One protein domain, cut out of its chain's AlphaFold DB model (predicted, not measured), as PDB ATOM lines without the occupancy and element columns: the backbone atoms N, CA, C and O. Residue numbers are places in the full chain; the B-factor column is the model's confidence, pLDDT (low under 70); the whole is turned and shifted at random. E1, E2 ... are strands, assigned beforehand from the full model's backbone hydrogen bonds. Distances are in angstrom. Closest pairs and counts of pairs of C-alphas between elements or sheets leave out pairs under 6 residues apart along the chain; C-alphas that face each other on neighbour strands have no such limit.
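AT A GLANCE: This is residues 1 to 108 of the 144 residues of a protein of Brassica rapa subsp. pekinensis (UniProt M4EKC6). Two strongly twisted antiparallel sheets are set face to face as a sandwich: the ribbon of E1, E2, E3 and E4 makes one layer, and E5, E6, E7, E8 and E9 make the other. At one margin E1 comes in beside E6 and E7 and brings the layers together there, while at the other margin E4 and E9 stay apart; in the second layer the bent E7 has E5 and E6 along one side and E8 and then E9 on the other. The printed part has 108 residues with nine named strands, E1 to E9 in order along the chain, and no named helix; the class is all strand. The first sheet has the order E1, E2, E3, E4, and the second is branched. The whole is compact, with a radius of gyration of the C-alphas of 14.4 A and spans of 43 by 35 by 20 A.

IN THESE COORDINATES: Start at the chain's first residue, Met 1, and find C-alpha 2 at (-23.092, 50.897, -34.825), where E1 begins; it runs over residues 2 to 8, 19.5 A. Next comes E2, residues 13 to 24, the longest strand by residues, 34.3 A from first to last C-alpha. After two residues you reach C-alpha 27 at (-4.683, 54.154, -36.282), and from there E3, residues 27 to 36, runs back over 29.9 A. E4 is short, residues 45 to 47, and E5 covers residues 53 to 56. Then look for E6, residues 62 to 64, and E7, residues 67 to 75, 23.2 A long. E8 holds residues 87 to 94, 21.7 A, and E9 holds residues 99 to 104, 17.1 A, ending at C-alpha 104, (-22.575, 56.855, -55.132).

HOW THE PARTS SIT: Begin with the first sheet, where E1 to E4 form a meander, each strand the antiparallel neighbour of the one before. In the hairpin E1 and E2, find N 4 and O 17 within hydrogen-bond range at 2.7 A. In the hairpin E2 and E3, N 18 and O 33 are 2.8 A apart. In the hairpin E3 and E4, N 34 and O 45 are 2.9 A apart. From edge to edge of this sheet the strands' lines turn by 86 degrees. The chain changes to the other sheet at the link from E4 to E5. There E6, E7, E8 and E9 form a second meander. E7 bends by 58 degrees at residue 71, and its pairing is staggered: E6 is beside residues 67 to 69 and E5 beside residues 71 to 75, both on one side, with E8 on the other side. Look for N 64 and O 67 at 2.8 A between E6 and E7, N 55 and O 73 at 2.8 A between E5 and E7, N 93 and O 68 at 2.8 A between E7 and E8, and N 92 and O 101 at 2.8 A between E8 and E9. Across the sandwich, the parts that face each other are 9.6 A centre to centre, and the strands of the two sheets stand at 26 degrees. The closest C-alphas of E1 and E6 are those of Gly 6 and Cys 63, 5.6 A apart. E2 and E5 are near each other, with 6 pairs of C-alphas within 10 A.

THE WHOLE: The two C-alphas farthest apart are those of Pro 40 and Asn 84, 45.8 A. The printed part has no cut. The link from E7 to E8, 11 residues, is long. Mean pLDDT of the printed part is 81.6; 22 residues are under 70, among them residues 57 to 60 and residues 75 to 86.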
ATOM      1  N   MET A   1     -19.969  51.936 -31.506       64.12
ATOM      2  CA  MET A   1     -20.502  50.660 -32.020       64.12
ATOM      3  C   MET A   1     -21.794  50.992 -32.733       64.12
ATOM      4  O   MET A   1     -22.655  51.596 -32.109       64.12
ATOM      5  N   ASP A   2     -21.894  50.667 -34.017       81.44
ATOM      6  CA  ASP A   2     -23.092  50.897 -34.825       81.44
ATOM      7  C   ASP A   2     -23.739  49.547 -35.139       81.44
ATOM      8  O   ASP A   2     -23.180  48.751 -35.892       81.44
ATOM      9  N   GLY A   3     -24.890  49.277 -34.521       87.44
ATOM     10  CA  GLY A   3     -25.674  48.062 -34.737       87.44
ATOM     11  C   GLY A   3     -26.823  48.295 -35.715       87.44
ATOM     12  O   GLY A   3     -27.488  49.329 -35.675       87.44
ATOM     13  N   PHE A   4     -27.069  47.319 -36.581       89.62
ATOM     14  CA  PHE A   4     -28.092  47.336 -37.614       89.62
ATOM     15  C   PHE A   4     -28.864  46.020 -37.581       89.62
ATOM     16  O   PHE A   4     -28.275  44.942 -37.610       89.62
ATOM     17  N   PHE A   5     -30.187  46.106 -37.533       91.69
ATOM     18  CA  PHE A   5     -31.058  44.938 -37.513       91.69
ATOM     19  C   PHE A   5     -31.577  44.642 -38.921       91.69
ATOM     20  O   PHE A   5     -32.036  45.554 -39.614       91.69
ATOM     21  N   GLY A   6     -31.505  43.382 -39.338       93.19
ATOM     22  CA  GLY A   6     -31.955  42.928 -40.646       93.19
ATOM     23  C   GLY A   6     -32.734  41.622 -40.568       93.19
ATOM     24  O   GLY A   6     -32.529  40.810 -39.667       93.19
ATOM     25  N   TYR A   7     -33.626  41.426 -41.533       94.25
ATOM     26  CA  TYR A   7     -34.426  40.217 -41.684       94.25
ATOM     27  C   TYR A   7     -34.164  39.611 -43.056       94.25
ATOM     28  O   TYR A   7     -34.312  40.307 -44.058       94.25
ATOM     29  N   ASP A   8     -33.791  38.336 -43.098       93.81
ATOM     30  CA  ASP A   8     -33.696  37.559 -44.327       93.81
ATOM     31  C   ASP A   8     -35.033  36.843 -44.596       93.81
ATOM     32  O   ASP A   8     -35.369  35.901 -43.875       93.81
ATOM     33  N   PRO A   9     -35.786  37.241 -45.640       90.81
ATOM     34  CA  PRO A   9     -37.093  36.664 -45.933       90.81
ATOM     35  C   PRO A   9     -37.055  35.242 -46.506       90.81
ATOM     36  O   PRO A   9     -38.101  34.605 -46.539       90.81
ATOM     37  N   VAL A  10     -35.905  34.739 -46.974       92.81
ATOM     38  CA  VAL A  10     -35.824  33.381 -47.555       92.81
ATOM     39  C   VAL A  10     -35.467  32.354 -46.497       92.81
ATOM     40  O   VAL A  10     -36.119  31.320 -46.422       92.81
ATOM     41  N   GLU A  11     -34.472  32.640 -45.656       92.38
ATOM     42  CA  GLU A  11     -34.122  31.752 -44.538       92.38
ATOM     43  C   GLU A  11     -34.969  32.026 -43.281       92.38
ATOM     44  O   GLU A  11     -34.800  31.349 -42.272       92.38
ATOM     45  N   ASN A  12     -35.891  32.999 -43.339       92.62
ATOM     46  CA  ASN A  12     -36.793  33.387 -42.250       92.62
ATOM     47  C   ASN A  12     -36.050  33.619 -40.921       92.62
ATOM     48  O   ASN A  12     -36.410  33.096 -39.865       92.62
ATOM     49  N   GLN A  13     -34.974  34.402 -40.983       94.06
ATOM     50  CA  GLN A  13     -34.096  34.646 -39.841       94.06
ATOM     51  C   GLN A  13     -33.808  36.130 -39.669       94.06
ATOM     52  O   GLN A  13     -33.712  36.897 -40.629       94.06
ATOM     53  N   TYR A  14     -33.607  36.525 -38.420       94.94
ATOM     54  CA  TYR A  14     -33.161  37.866 -38.083       94.94
ATOM     55  C   TYR A  14     -31.669  37.855 -37.794       94.94
ATOM     56  O   TYR A  14     -31.166  36.968 -37.102       94.94
ATOM     57  N   LYS A  15     -30.960  38.871 -38.282       95.69
ATOM     58  CA  LYS A  15     -29.547  39.077 -37.976       95.69
ATOM     59  C   LYS A  15     -29.302  40.496 -37.479       95.69
ATOM     60  O   LYS A  15     -29.951  41.450 -37.902       95.69
ATOM     61  N   VAL A  16     -28.321  40.631 -36.598       94.50
ATOM     62  CA  VAL A  16     -27.741  41.909 -36.200       94.50
ATOM     63  C   VAL A  16     -26.390  42.034 -36.877       94.50
ATOM     64  O   VAL A  16     -25.471  41.277 -36.579       94.50
ATOM     65  N   PHE A  17     -26.269  42.997 -37.778       92.56
ATOM     66  CA  PHE A  17     -24.995  43.452 -38.309       92.56
ATOM     67  C   PHE A  17     -24.428  44.528 -37.378       92.56
ATOM     68  O   PHE A  17     -25.150  45.412 -36.927       92.56
ATOM     69  N   CYS A  18     -23.140  44.469 -37.067       91.25
ATOM     70  CA  CYS A  18     -22.480  45.444 -36.222       91.25
ATOM     71  C   CYS A  18     -21.152  45.888 -36.819       91.25
ATOM     72  O   CYS A  18     -20.302  45.073 -37.171       91.25
ATOM     73  N   MET A  19     -20.946  47.199 -36.816       87.88
ATOM     74  CA  MET A  19     -19.692  47.841 -37.163       87.88
ATOM     75  C   MET A  19     -19.039  48.391 -35.892       87.88
ATOM     76  O   MET A  19     -19.626  49.170 -35.130       87.88
ATOM     77  N   ILE A  20     -17.820  47.937 -35.626       86.12
ATOM     78  CA  ILE A  20     -17.045  48.286 -34.441       86.12
ATOM     79  C   ILE A  20     -15.840  49.090 -34.900       86.12
ATOM     80  O   ILE A  20     -15.041  48.613 -35.699       86.12
ATOM     81  N   ARG A  21     -15.702  50.291 -34.342       79.56
ATOM     82  CA  ARG A  21     -14.508  51.116 -34.493       79.56
ATOM     83  C   ARG A  21     -13.744  51.141 -33.191       79.56
ATOM     84  O   ARG A  21     -14.321  51.485 -32.159       79.56
ATOM     85  N   ALA A  22     -12.464  50.820 -33.260       76.62
ATOM     86  CA  ALA A  22     -11.535  50.985 -32.159       76.62
ATOM     87  C   ALA A  22     -10.442  51.972 -32.569       76.62
ATOM     88  O   ALA A  22      -9.993  51.989 -33.714       76.62
ATOM     89  N   ARG A  23     -10.027  52.818 -31.625       70.62
ATOM     90  CA  ARG A  23      -8.838  53.651 -31.789       70.62
ATOM     91  C   ARG A  23      -7.658  52.869 -31.228       70.62
ATOM     92  O   ARG A  23      -7.588  52.678 -30.016       70.62
ATOM     93  N   ALA A  24      -6.759  52.424 -32.091       67.06
ATOM     94  CA  ALA A  24      -5.544  51.727 -31.703       67.06
ATOM     95  C   ALA A  24      -4.366  52.695 -31.842       67.06
ATOM     96  O   ALA A  24      -3.810  52.868 -32.920       67.06
ATOM     97  N   SER A  25      -3.979  53.352 -30.746       72.69
ATOM     98  CA  SER A  25      -2.900  54.355 -30.716       72.69
ATOM     99  C   SER A  25      -3.085  55.492 -31.746       72.69
ATOM    100  O   SER A  25      -3.831  56.437 -31.486       72.69
ATOM    101  N   GLN A  26      -2.435  55.390 -32.910       65.06
ATOM    102  CA  GLN A  26      -2.430  56.346 -34.019       65.06
ATOM    103  C   GLN A  26      -3.276  55.898 -35.225       65.06
ATOM    104  O   GLN A  26      -3.423  56.663 -36.176       65.06
ATOM    105  N   THR A  27      -3.848  54.693 -35.202       63.34
ATOM    106  CA  THR A  27      -4.683  54.154 -36.282       63.34
ATOM    107  C   THR A  27      -6.112  53.901 -35.808       63.34
ATOM    108  O   THR A  27      -6.408  53.769 -34.616       63.34
ATOM    109  N   PHE A  28      -7.033  53.875 -36.766       71.25
ATOM    110  CA  PHE A  28      -8.387  53.389 -36.550       71.25
ATOM    111  C   PHE A  28      -8.466  51.966 -37.084       71.25
ATOM    112  O   PHE A  28      -7.970  51.695 -38.170       71.25
ATOM    113  N   GLU A  29      -9.090  51.074 -36.328       78.44
ATOM    114  CA  GLU A  29      -9.434  49.731 -36.784       78.44
ATOM    115  C   GLU A  29     -10.948  49.633 -36.912       78.44
ATOM    116  O   GLU A  29     -11.693  50.074 -36.027       78.44
ATOM    117  N   GLU A  30     -11.406  49.059 -38.021       82.06
ATOM    118  CA  GLU A  30     -12.814  48.781 -38.259       82.06
ATOM    119  C   GLU A  30     -13.011  47.272 -38.382       82.06
ATOM    120  O   GLU A  30     -12.367  46.607 -39.190       82.06
ATOM    121  N   SER A  31     -13.893  46.721 -37.553       88.12
ATOM    122  CA  SER A  31     -14.267  45.310 -37.606       88.12
ATOM    123  C   SER A  31     -15.773  45.159 -37.721       88.12
ATOM    124  O   SER A  31     -16.558  45.958 -37.201       88.12
ATOM    125  N   TYR A  32     -16.167  44.107 -38.421       91.44
ATOM    126  CA  TYR A  32     -17.534  43.863 -38.833       91.44
ATOM    127  C   TYR A  32     -17.971  42.531 -38.247       91.44
ATOM    128  O   TYR A  32     -17.271  41.524 -38.379       91.44
ATOM    129  N   LYS A  33     -19.107  42.527 -37.552       94.38
ATOM    130  CA  LYS A  33     -19.633  41.335 -36.891       94.38
ATOM    131  C   LYS A  33     -21.091  41.109 -37.238       94.38
ATOM    132  O   LYS A  33     -21.845  42.060 -37.415       94.38
ATOM    133  N   VAL A  34     -21.487  39.845 -37.277       95.56
ATOM    134  CA  VAL A  34     -22.873  39.425 -37.472       95.56
ATOM    135  C   VAL A  34     -23.280  38.487 -36.348       95.56
ATOM    136  O   VAL A  34     -22.506  37.632 -35.917       95.56
ATOM    137  N   PHE A  35     -24.508  38.655 -35.883       95.69
ATOM    138  CA  PHE A  35     -25.171  37.748 -34.962       95.69
ATOM    139  C   PHE A  35     -26.495  37.303 -35.565       95.69
ATOM    140  O   PHE A  35     -27.290  38.149 -35.963       95.69
ATOM    141  N   THR A  36     -26.757  36.002 -35.597       96.00
ATOM    142  CA  THR A  36     -28.047  35.458 -36.039       96.00
ATOM    143  C   THR A  36     -28.916  35.172 -34.819       96.00
ATOM    144  O   THR A  36     -28.519  34.427 -33.921       96.00
ATOM    145  N   LEU A  37     -30.110  35.763 -34.765       93.81
ATOM    146  CA  LEU A  37     -31.062  35.501 -33.692       93.81
ATOM    147  C   LEU A  37     -31.624  34.087 -33.828       93.81
ATOM    148  O   LEU A  37     -32.041  33.677 -34.906       93.81
ATOM    149  N   GLY A  38     -31.660  33.361 -32.713       89.19
ATOM    150  CA  GLY A  38     -32.126  31.973 -32.687       89.19
ATOM    151  C   GLY A  38     -31.065  30.944 -33.084       89.19
ATOM    152  O   GLY A  38     -31.332  29.754 -32.953       89.19
ATOM    153  N   ASP A  39     -29.858  31.364 -33.486       89.31
ATOM    154  CA  ASP A  39     -28.743  30.438 -33.711       89.31
ATOM    155  C   ASP A  39     -28.400  29.716 -32.390       89.31
ATOM    156  O   ASP A  39     -28.107  30.392 -31.394       89.31
ATOM    157  N   PRO A  40     -28.403  28.368 -32.345       87.25
ATOM    158  CA  PRO A  40     -28.052  27.597 -31.153       87.25
ATOM    159  C   PRO A  40     -26.681  27.950 -30.570       87.25
ATOM    160  O   PRO A  40     -26.495  27.885 -29.356       87.25
ATOM    161  N   LYS A  41     -25.727  28.356 -31.417       89.81
ATOM    162  CA  LYS A  41     -24.375  28.740 -30.997       89.81
ATOM    163  C   LYS A  41     -24.332  30.121 -30.341       89.81
ATOM    164  O   LYS A  41     -23.368  30.405 -29.638       89.81
ATOM    165  N   LYS A  42     -25.343  30.976 -30.570       86.06
ATOM    166  CA  LYS A  42     -25.494  32.331 -29.993       86.06
ATOM    167  C   LYS A  42     -24.191  33.142 -29.976       86.06
ATOM    168  O   LYS A  42     -23.873  33.805 -28.990       86.06
ATOM    169  N   GLN A  43     -23.434  33.099 -31.069       91.56
ATOM    170  CA  GLN A  43     -22.108  33.707 -31.149       91.56
ATOM    171  C   GLN A  43     -22.055  34.833 -32.180       91.56
ATOM    172  O   GLN A  43     -22.688  34.773 -33.234       91.56
ATOM    173  N   TRP A  44     -21.243  35.846 -31.889       94.81
ATOM    174  CA  TRP A  44     -20.873  36.864 -32.865       94.81
ATOM    175  C   TRP A  44     -19.811  36.304 -33.807       94.81
ATOM    176  O   TRP A  44     -18.755  35.861 -33.356       94.81
ATOM    177  N   ARG A  45     -20.059  36.365 -35.115       94.25
ATOM    178  CA  ARG A  45     -19.084  35.999 -36.149       94.25
ATOM    179  C   ARG A  45     -18.453  37.248 -36.738       94.25
ATOM    180  O   ARG A  45     -19.162  38.210 -37.015       94.25
ATOM    181  N   ILE A  46     -17.139  37.227 -36.936       93.06
ATOM    182  CA  ILE A  46     -16.437  38.261 -37.703       93.06
ATOM    183  C   ILE A  46     -16.670  37.978 -39.187       93.06
ATOM    184  O   ILE A  46     -16.581  36.828 -39.613       93.06
ATOM    185  N   ILE A  47     -16.977  39.020 -39.951       92.94
ATOM    186  CA  ILE A  47     -17.152  38.948 -41.404       92.94
ATOM    187  C   ILE A  47     -16.148  39.861 -42.103       92.94
ATOM    188  O   ILE A  47     -15.569  40.757 -41.481       92.94
ATOM    189  N   GLN A  48     -15.953  39.641 -43.403       88.81
ATOM    190  CA  GLN A  48     -15.163  40.552 -44.219       88.81
ATOM    191  C   GLN A  48     -15.844  41.925 -44.261       88.81
ATOM    192  O   GLN A  48     -17.055  42.033 -44.463       88.81
ATOM    193  N   GLY A  49     -15.051  42.962 -44.009       82.12
ATOM    194  CA  GLY A  49     -15.506  44.343 -44.016       82.12
ATOM    195  C   GLY A  49     -15.580  44.955 -45.407       82.12
ATOM    196  O   GLY A  49     -15.417  44.282 -46.423       82.12
ATOM    197  N   PHE A  50     -15.791  46.266 -45.432       79.56
ATOM    198  CA  PHE A  50     -15.628  47.074 -46.632       79.56
ATOM    199  C   PHE A  50     -14.149  47.451 -46.813       79.56
ATOM    200  O   PHE A  50     -13.439  47.650 -45.830       79.56
ATOM    201  N   GLU A  51     -13.671  47.547 -48.058       76.81
ATOM    202  CA  GLU A  51     -12.246  47.800 -48.357       76.81
ATOM    203  C   GLU A  51     -11.764  49.190 -47.916       76.81
ATOM    204  O   GLU A  51     -10.572  49.422 -47.723       76.81
ATOM    205  N   THR A  52     -12.695  50.129 -47.749       77.50
ATOM    206  CA  THR A  52     -12.415  51.502 -47.328       77.50
ATOM    207  C   THR A  52     -13.081  51.796 -45.992       77.50
ATOM    208  O   THR A  52     -14.104  51.200 -45.652       77.50
ATOM    209  N   PHE A  53     -12.513  52.732 -45.226       76.62
ATOM    210  CA  PHE A  53     -13.115  53.118 -43.955       76.62
ATOM    211  C   PHE A  53     -14.463  53.772 -44.183       76.62
ATOM    212  O   PHE A  53     -14.579  54.807 -44.854       76.62
ATOM    213  N   LEU A  54     -15.466  53.193 -43.538       76.88
ATOM    214  CA  LEU A  54     -16.804  53.736 -43.534       76.88
ATOM    215  C   LEU A  54     -16.974  54.659 -42.333       76.88
ATOM    216  O   LEU A  54     -16.509  54.395 -41.227       76.88
ATOM    217  N   SER A  55     -17.707  55.744 -42.525       77.38
ATOM    218  CA  SER A  55     -18.266  56.558 -41.450       77.38
ATOM    219  C   SER A  55     -19.780  56.643 -41.669       77.38
ATOM    220  O   SER A  55     -20.244  57.561 -42.351       77.38
ATOM    221  N   PRO A  56     -20.566  55.654 -41.186       72.56
ATOM    222  CA  PRO A  56     -22.009  55.689 -41.168       72.56
ATOM    223  C   PRO A  56     -22.440  57.010 -40.575       72.56
ATOM    224  O   PRO A  56     -22.086  57.383 -39.456       72.56
ATOM    225  N   THR A  57     -23.213  57.728 -41.363       69.69
ATOM    226  CA  THR A  57     -23.873  58.918 -40.864       69.69
ATOM    227  C   THR A  57     -24.864  58.484 -39.785       69.69
ATOM    228  O   THR A  57     -25.481  57.422 -39.889       69.69
ATOM    229  N   MET A  58     -25.080  59.313 -38.761       63.34
ATOM    230  CA  MET A  58     -26.074  59.032 -37.709       63.34
ATOM    231  C   MET A  58     -27.531  59.025 -38.217       63.34
ATOM    232  O   MET A  58     -28.467  59.008 -37.423       63.34
ATOM    233  N   THR A  59     -27.733  59.065 -39.534       62.97
ATOM    234  CA  THR A  59     -29.042  59.092 -40.173       62.97
ATOM    235  C   THR A  59     -29.730  57.722 -40.143       62.97
ATOM    236  O   THR A  59     -29.200  56.710 -39.671       62.97
ATOM    237  N   THR A  60     -30.972  57.727 -40.622       69.69
ATOM    238  CA  THR A  60     -31.874  56.583 -40.781       69.69
ATOM    239  C   THR A  60     -31.262  55.416 -41.538       69.69
ATOM    240  O   THR A  60     -30.554  55.596 -42.529       69.69
ATOM    241  N   ARG A  61     -31.628  54.217 -41.095       80.69
ATOM    242  CA  ARG A  61     -31.246  52.928 -41.670       80.69
ATOM    243  C   ARG A  61     -32.539  52.161 -41.904       80.69
ATOM    244  O   ARG A  61     -33.430  52.222 -41.056       80.69
ATOM    245  N   VAL A  62     -32.654  51.457 -43.021       86.62
ATOM    246  CA  VAL A  62     -33.872  50.702 -43.355       86.62
ATOM    247  C   VAL A  62     -33.509  49.299 -43.815       86.62
ATOM    248  O   VAL A  62     -32.566  49.127 -44.576       86.62
ATOM    249  N   CYS A  63     -34.249  48.294 -43.353       88.94
ATOM    250  CA  CYS A  63     -34.148  46.935 -43.876       88.94
ATOM    251  C   CYS A  63     -35.290  46.704 -44.868       88.94
ATOM    252  O   CYS A  63     -36.458  46.805 -44.493       88.94
ATOM    253  N   ILE A  64     -34.958  46.410 -46.123       87.56
ATOM    254  CA  ILE A  64     -35.909  46.208 -47.218       87.56
ATOM    255  C   ILE A  64     -35.469  44.972 -48.004       87.56
ATOM    256  O   ILE A  64     -34.319  44.886 -48.420       87.56
ATOM    257  N   ASN A  65     -36.375  44.009 -48.194       88.69
ATOM    258  CA  ASN A  65     -36.154  42.804 -49.009       88.69
ATOM    259  C   ASN A  65     -34.842  42.052 -48.703       88.69
ATOM    260  O   ASN A  65     -34.123  41.654 -49.615       88.69
ATOM    261  N   GLY A  66     -34.501  41.867 -47.424       91.00
ATOM    262  CA  GLY A  66     -33.269  41.160 -47.052       91.00
ATOM    263  C   GLY A  66     -31.999  42.004 -47.083       91.00
ATOM    264  O   GLY A  66     -30.918  41.460 -46.871       91.00
ATOM    265  N   LYS A  67     -32.101  43.316 -47.326       92.31
ATOM    266  CA  LYS A  67     -30.953  44.225 -47.392       92.31
ATOM    267  C   LYS A  67     -31.108  45.386 -46.422       92.31
ATOM    268  O   LYS A  67     -32.149  46.038 -46.370       92.31
ATOM    269  N   ILE A  68     -30.057  45.659 -45.659       91.44
ATOM    270  CA  ILE A  68     -29.967  46.823 -44.778       91.44
ATOM    271  C   ILE A  68     -29.334  47.958 -45.569       91.44
ATOM    272  O   ILE A  68     -28.179  47.848 -45.960       91.44
ATOM    273  N   TYR A  69     -30.053  49.056 -45.747       88.31
ATOM    274  CA  TYR A  69     -29.577  50.265 -46.405       88.31
ATOM    275  C   TYR A  69     -29.210  51.325 -45.373       88.31
ATOM    276  O   TYR A  69     -29.985  51.611 -44.453       88.31
ATOM    277  N   PHE A  70     -28.036  51.926 -45.533       86.06
ATOM    278  CA  PHE A  70     -27.558  53.005 -44.677       86.06
ATOM    279  C   PHE A  70     -26.604  53.923 -45.436       86.06
ATOM    280  O   PHE A  70     -25.936  53.524 -46.387       86.06
ATOM    281  N   ARG A  71     -26.536  55.182 -45.008       84.00
ATOM    282  CA  ARG A  71     -25.631  56.172 -45.598       84.00
ATOM    283  C   ARG A  71     -24.314  56.202 -44.845       84.00
ATOM    284  O   ARG A  71     -24.319  56.276 -43.613       84.00
ATOM    285  N   ALA A  72     -23.207  56.259 -45.574       81.56
ATOM    286  CA  ALA A  72     -21.898  56.513 -44.993       81.56
ATOM    287  C   ALA A  72     -21.097  57.520 -45.818       81.56
ATOM    288  O   ALA A  72     -21.237  57.617 -47.037       81.56
ATOM    289  N   SER A  73     -20.243  58.252 -45.118       79.06
ATOM    290  CA  SER A  73     -19.124  58.978 -45.699       79.06
ATOM    291  C   SER A  73     -17.936  58.032 -45.809       79.06
ATOM    292  O   SER A  73     -17.600  57.365 -44.828       79.06
ATOM    293  N   VAL A  74     -17.283  57.994 -46.965       74.38
ATOM    294  CA  VAL A  74     -16.054  57.212 -47.155       74.38
ATOM    295  C   VAL A  74     -14.834  58.113 -47.006       74.38
ATOM    296  O   VAL A  74     -14.820  59.245 -47.493       74.38
ATOM    297  N   GLY A  75     -13.831  57.631 -46.271       67.00
ATOM    298  CA  GLY A  75     -12.557  58.315 -46.051       67.00
ATOM    299  C   GLY A  75     -11.371  57.444 -46.458       67.00
ATOM    300  O   GLY A  75     -11.468  56.217 -46.494       67.00
ATOM    301  N   ARG A  76     -10.226  58.074 -46.755       58.06
ATOM    302  CA  ARG A  76      -8.971  57.342 -47.000       58.06
ATOM    303  C   ARG A  76      -8.422  56.763 -45.693       58.06
ATOM    304  O   ARG A  76      -8.569  57.371 -44.631       58.06
ATOM    305  N   TYR A  77      -7.755  55.612 -45.801       54.12
ATOM    306  CA  TYR A  77      -7.121  54.895 -44.690       54.12
ATOM    307  C   TYR A  77      -6.320  55.841 -43.779       54.12
ATOM    308  O   TYR A  77      -5.454  56.574 -44.250       54.12
ATOM    309  N   GLY A  78      -6.643  55.846 -42.480       54.25
ATOM    310  CA  GLY A  78      -5.919  56.613 -41.458       54.25
ATOM    311  C   GLY A  78      -6.476  57.998 -41.105       54.25
ATOM    312  O   GLY A  78      -6.005  58.580 -40.134       54.25
ATOM    313  N   ASN A  79      -7.498  58.514 -41.800       56.84
ATOM    314  CA  ASN A  79      -8.111  59.806 -41.466       56.84
ATOM    315  C   ASN A  79      -9.639  59.706 -41.377       56.84
ATOM    316  O   ASN A  79     -10.285  59.163 -42.271       56.84
ATOM    317  N   ILE A  80     -10.235  60.288 -40.327       58.97
ATOM    318  CA  ILE A  80     -11.686  60.521 -40.290       58.97
ATOM    319  C   ILE A  80     -12.013  61.465 -41.459       58.97
ATOM    320  O   ILE A  80     -11.413  62.544 -41.522       58.97
ATOM    321  N   PRO A  81     -12.920  61.091 -42.383       57.62
ATOM    322  CA  PRO A  81     -13.266  61.942 -43.510       57.62
ATOM    323  C   PRO A  81     -13.668  63.340 -43.024       57.62
ATOM    324  O   PRO A  81     -14.590  63.485 -42.217       57.62
ATOM    325  N   LYS A  82     -12.973  64.380 -43.504       57.91
ATOM    326  CA  LYS A  82     -13.395  65.764 -43.263       57.91
ATOM    327  C   LYS A  82     -14.724  65.998 -43.995       57.91
ATOM    328  O   LYS A  82     -14.893  65.465 -45.092       57.91
ATOM    329  N   PRO A  83     -15.637  66.836 -43.469       54.22
ATOM    330  CA  PRO A  83     -16.953  67.079 -44.077       54.22
ATOM    331  C   PRO A  83     -16.918  67.501 -45.557       54.22
ATOM    332  O   PRO A  83     -17.900  67.325 -46.276       54.22
ATOM    333  N   ASN A  84     -15.792  68.055 -46.016       56.97
ATOM    334  CA  ASN A  84     -15.619  68.564 -47.376       56.97
ATOM    335  C   ASN A  84     -14.854  67.599 -48.302       56.97
ATOM    336  O   ASN A  84     -14.940  67.771 -49.508       56.97
ATOM    337  N   ASP A  85     -14.188  66.572 -47.756       58.12
ATOM    338  CA  ASP A  85     -13.401  65.580 -48.519       58.12
ATOM    339  C   ASP A  85     -14.086  64.205 -48.602       58.12
ATOM    340  O   ASP A  85     -13.527  63.255 -49.147       58.12
ATOM    341  N   SER A  86     -15.278  64.059 -48.015       64.94
ATOM    342  CA  SER A  86     -15.964  62.772 -47.940       64.94
ATOM    343  C   SER A  86     -16.999  62.610 -49.048       64.94
ATOM    344  O   SER A  86     -17.979  63.365 -49.095       64.94
ATOM    345  N   GLN A  87     -16.832  61.580 -49.874       72.38
ATOM    346  CA  GLN A  87     -17.863  61.136 -50.804       72.38
ATOM    347  C   GLN A  87     -19.000  60.476 -50.012       72.38
ATOM    348  O   GLN A  87     -18.757  59.656 -49.120       72.38
ATOM    349  N   ASN A  88     -20.242  60.875 -50.294       76.56
ATOM    350  CA  ASN A  88     -21.420  60.266 -49.681       76.56
ATOM    351  C   ASN A  88     -21.825  59.041 -50.496       76.56
ATOM    352  O   ASN A  88     -21.987  59.126 -51.711       76.56
ATOM    353  N   MET A  89     -22.031  57.920 -49.815       82.12
ATOM    354  CA  MET A  89     -22.439  56.674 -50.449       82.12
ATOM    355  C   MET A  89     -23.671  56.105 -49.761       82.12
ATOM    356  O   MET A  89     -23.841  56.209 -48.539       82.12
ATOM    357  N   LEU A  90     -24.527  55.482 -50.564       85.12
ATOM    358  CA  LEU A  90     -25.538  54.565 -50.076       85.12
ATOM    359  C   LEU A  90     -24.907  53.181 -50.034       85.12
ATOM    360  O   LEU A  90     -24.538  52.639 -51.072       85.12
ATOM    361  N   LEU A  91     -24.794  52.608 -48.843       87.06
ATOM    362  CA  LEU A  91     -24.395  51.222 -48.674       87.06
ATOM    363  C   LEU A  91     -25.623  50.352 -48.480       87.06
ATOM    364  O   LEU A  91     -26.602  50.756 -47.847       87.06
ATOM    365  N   SER A  92     -25.532  49.134 -48.994       89.88
ATOM    366  CA  SER A  92     -26.435  48.057 -48.636       89.88
ATOM    367  C   SER A  92     -25.650  46.853 -48.139       89.88
ATOM    368  O   SER A  92     -24.593  46.519 -48.671       89.88
ATOM    369  N   PHE A  93     -26.162  46.221 -47.094       91.94
ATOM    370  CA  PHE A  93     -25.660  44.963 -46.570       91.94
ATOM    371  C   PHE A  93     -26.717  43.890 -46.802       91.94
ATOM    372  O   PHE A  93     -27.827  43.985 -46.272       91.94
ATOM    373  N   ASP A  94     -26.386  42.892 -47.613       93.75
ATOM    374  CA  ASP A  94     -27.250  41.747 -47.869       93.75
ATOM    375  C   ASP A  94     -27.181  40.779 -46.686       93.75
ATOM    376  O   ASP A  94     -26.128  40.228 -46.367       93.75
ATOM    377  N   VAL A  95     -28.312  40.600 -46.003       94.50
ATOM    378  CA  VAL A  95     -28.390  39.871 -44.731       94.50
ATOM    379  C   VAL A  95     -28.085  38.386 -44.917       94.50
ATOM    380  O   VAL A  95     -27.515  37.756 -44.023       94.50
ATOM    381  N   ARG A  96     -28.445  37.809 -46.067       93.88
ATOM    382  CA  ARG A  96     -28.240  36.384 -46.330       93.88
ATOM    383  C   ARG A  96     -26.789  36.091 -46.664       93.88
ATOM    384  O   ARG A  96     -26.156  35.295 -45.981       93.88
ATOM    385  N   SER A  97     -26.286  36.750 -47.703       93.81
ATOM    386  CA  SER A  97     -24.929  36.542 -48.214       93.81
ATOM    387  C   SER A  97     -23.851  37.204 -47.359       93.81
ATOM    388  O   SER A  97     -22.678  36.879 -47.522       93.81
ATOM    389  N   GLU A  98     -24.239  38.102 -46.450       94.38
ATOM    390  CA  GLU A  98     -23.350  38.857 -45.563       94.38
ATOM    391  C   GLU A  98     -22.335  39.705 -46.342       94.38
ATOM    392  O   GLU A  98     -21.165  39.804 -45.977       94.38
ATOM    393  N   ARG A  99     -22.796  40.321 -47.441       91.94
ATOM    394  CA  ARG A  99     -21.973  41.108 -48.371       91.94
ATOM    395  C   ARG A  99     -22.408  42.561 -48.448       91.94
ATOM    396  O   ARG A  99     -23.593  42.880 -48.361       91.94
ATOM    397  N   PHE A 100     -21.426  43.430 -48.669       89.56
ATOM    398  CA  PHE A 100     -21.637  44.852 -48.905       89.56
ATOM    399  C   PHE A 100     -21.769  45.155 -50.394       89.56
ATOM    400  O   PHE A 100     -21.041  44.618 -51.223       89.56
ATOM    401  N   TYR A 101     -22.653  46.094 -50.699       88.12
ATOM    402  CA  TYR A 101     -22.785  46.738 -51.998       88.12
ATOM    403  C   TYR A 101     -22.915  48.240 -51.778       88.12
ATOM    404  O   TYR A 101     -23.323  48.678 -50.697       88.12
ATOM    405  N   HIS A 102     -22.595  49.037 -52.788       85.62
ATOM    406  CA  HIS A 102     -22.655  50.486 -52.673       85.62
ATOM    407  C   HIS A 102     -23.123  51.144 -53.965       85.62
ATOM    408  O   HIS A 102     -22.978  50.589 -55.050       85.62
ATOM    409  N   ALA A 103     -23.644  52.355 -53.819       82.81
ATOM    410  CA  ALA A 103     -23.882  53.288 -54.902       82.81
ATOM    411  C   ALA A 103     -23.458  54.688 -54.456       82.81
ATOM    412  O   ALA A 103     -23.618  55.065 -53.287       82.81
ATOM    413  N   GLU A 104     -22.911  55.461 -55.384       80.00
ATOM    414  CA  GLU A 104     -22.575  56.855 -55.132       80.00
ATOM    415  C   GLU A 104     -23.850  57.686 -54.987       80.00
ATOM    416  O   GLU A 104     -24.836  57.474 -55.695       80.00
ATOM    417  N   LEU A 105     -23.839  58.639 -54.054       73.88
ATOM    418  CA  LEU A 105     -24.929  59.591 -53.907       73.88
ATOM    419  C   LEU A 105     -24.491  60.983 -54.372       73.88
ATOM    420  O   LEU A 105     -23.365  61.389 -54.085       73.88
ATOM    421  N   PRO A 106     -25.394  61.768 -54.991       71.75
ATOM    422  CA  PRO A 106     -25.119  63.169 -55.290       71.75
ATOM    423  C   PRO A 106     -24.799  63.953 -54.011       71.75
ATOM    424  O   PRO A 106     -25.387  63.688 -52.959       71.75
ATOM    425  N   ASP A 107     -23.955  64.982 -54.085       66.25
ATOM    426  CA  ASP A 107     -23.540  65.770 -52.907       66.25
ATOM    427  C   ASP A 107     -24.704  66.412 -52.134       66.25
ATOM    428  O   ASP A 107     -24.656  66.573 -50.911       66.25
ATOM    429  N   GLN A 108     -25.803  66.716 -52.826       65.81
ATOM    430  CA  GLN A 108     -27.023  67.292 -52.247       65.81
ATOM    431  C   GLN A 108     -27.773  66.302 -51.331       65.81
ATOM    432  O   GLN A 108     -28.623  66.703 -50.530       65.81
TER     433      GLN A 108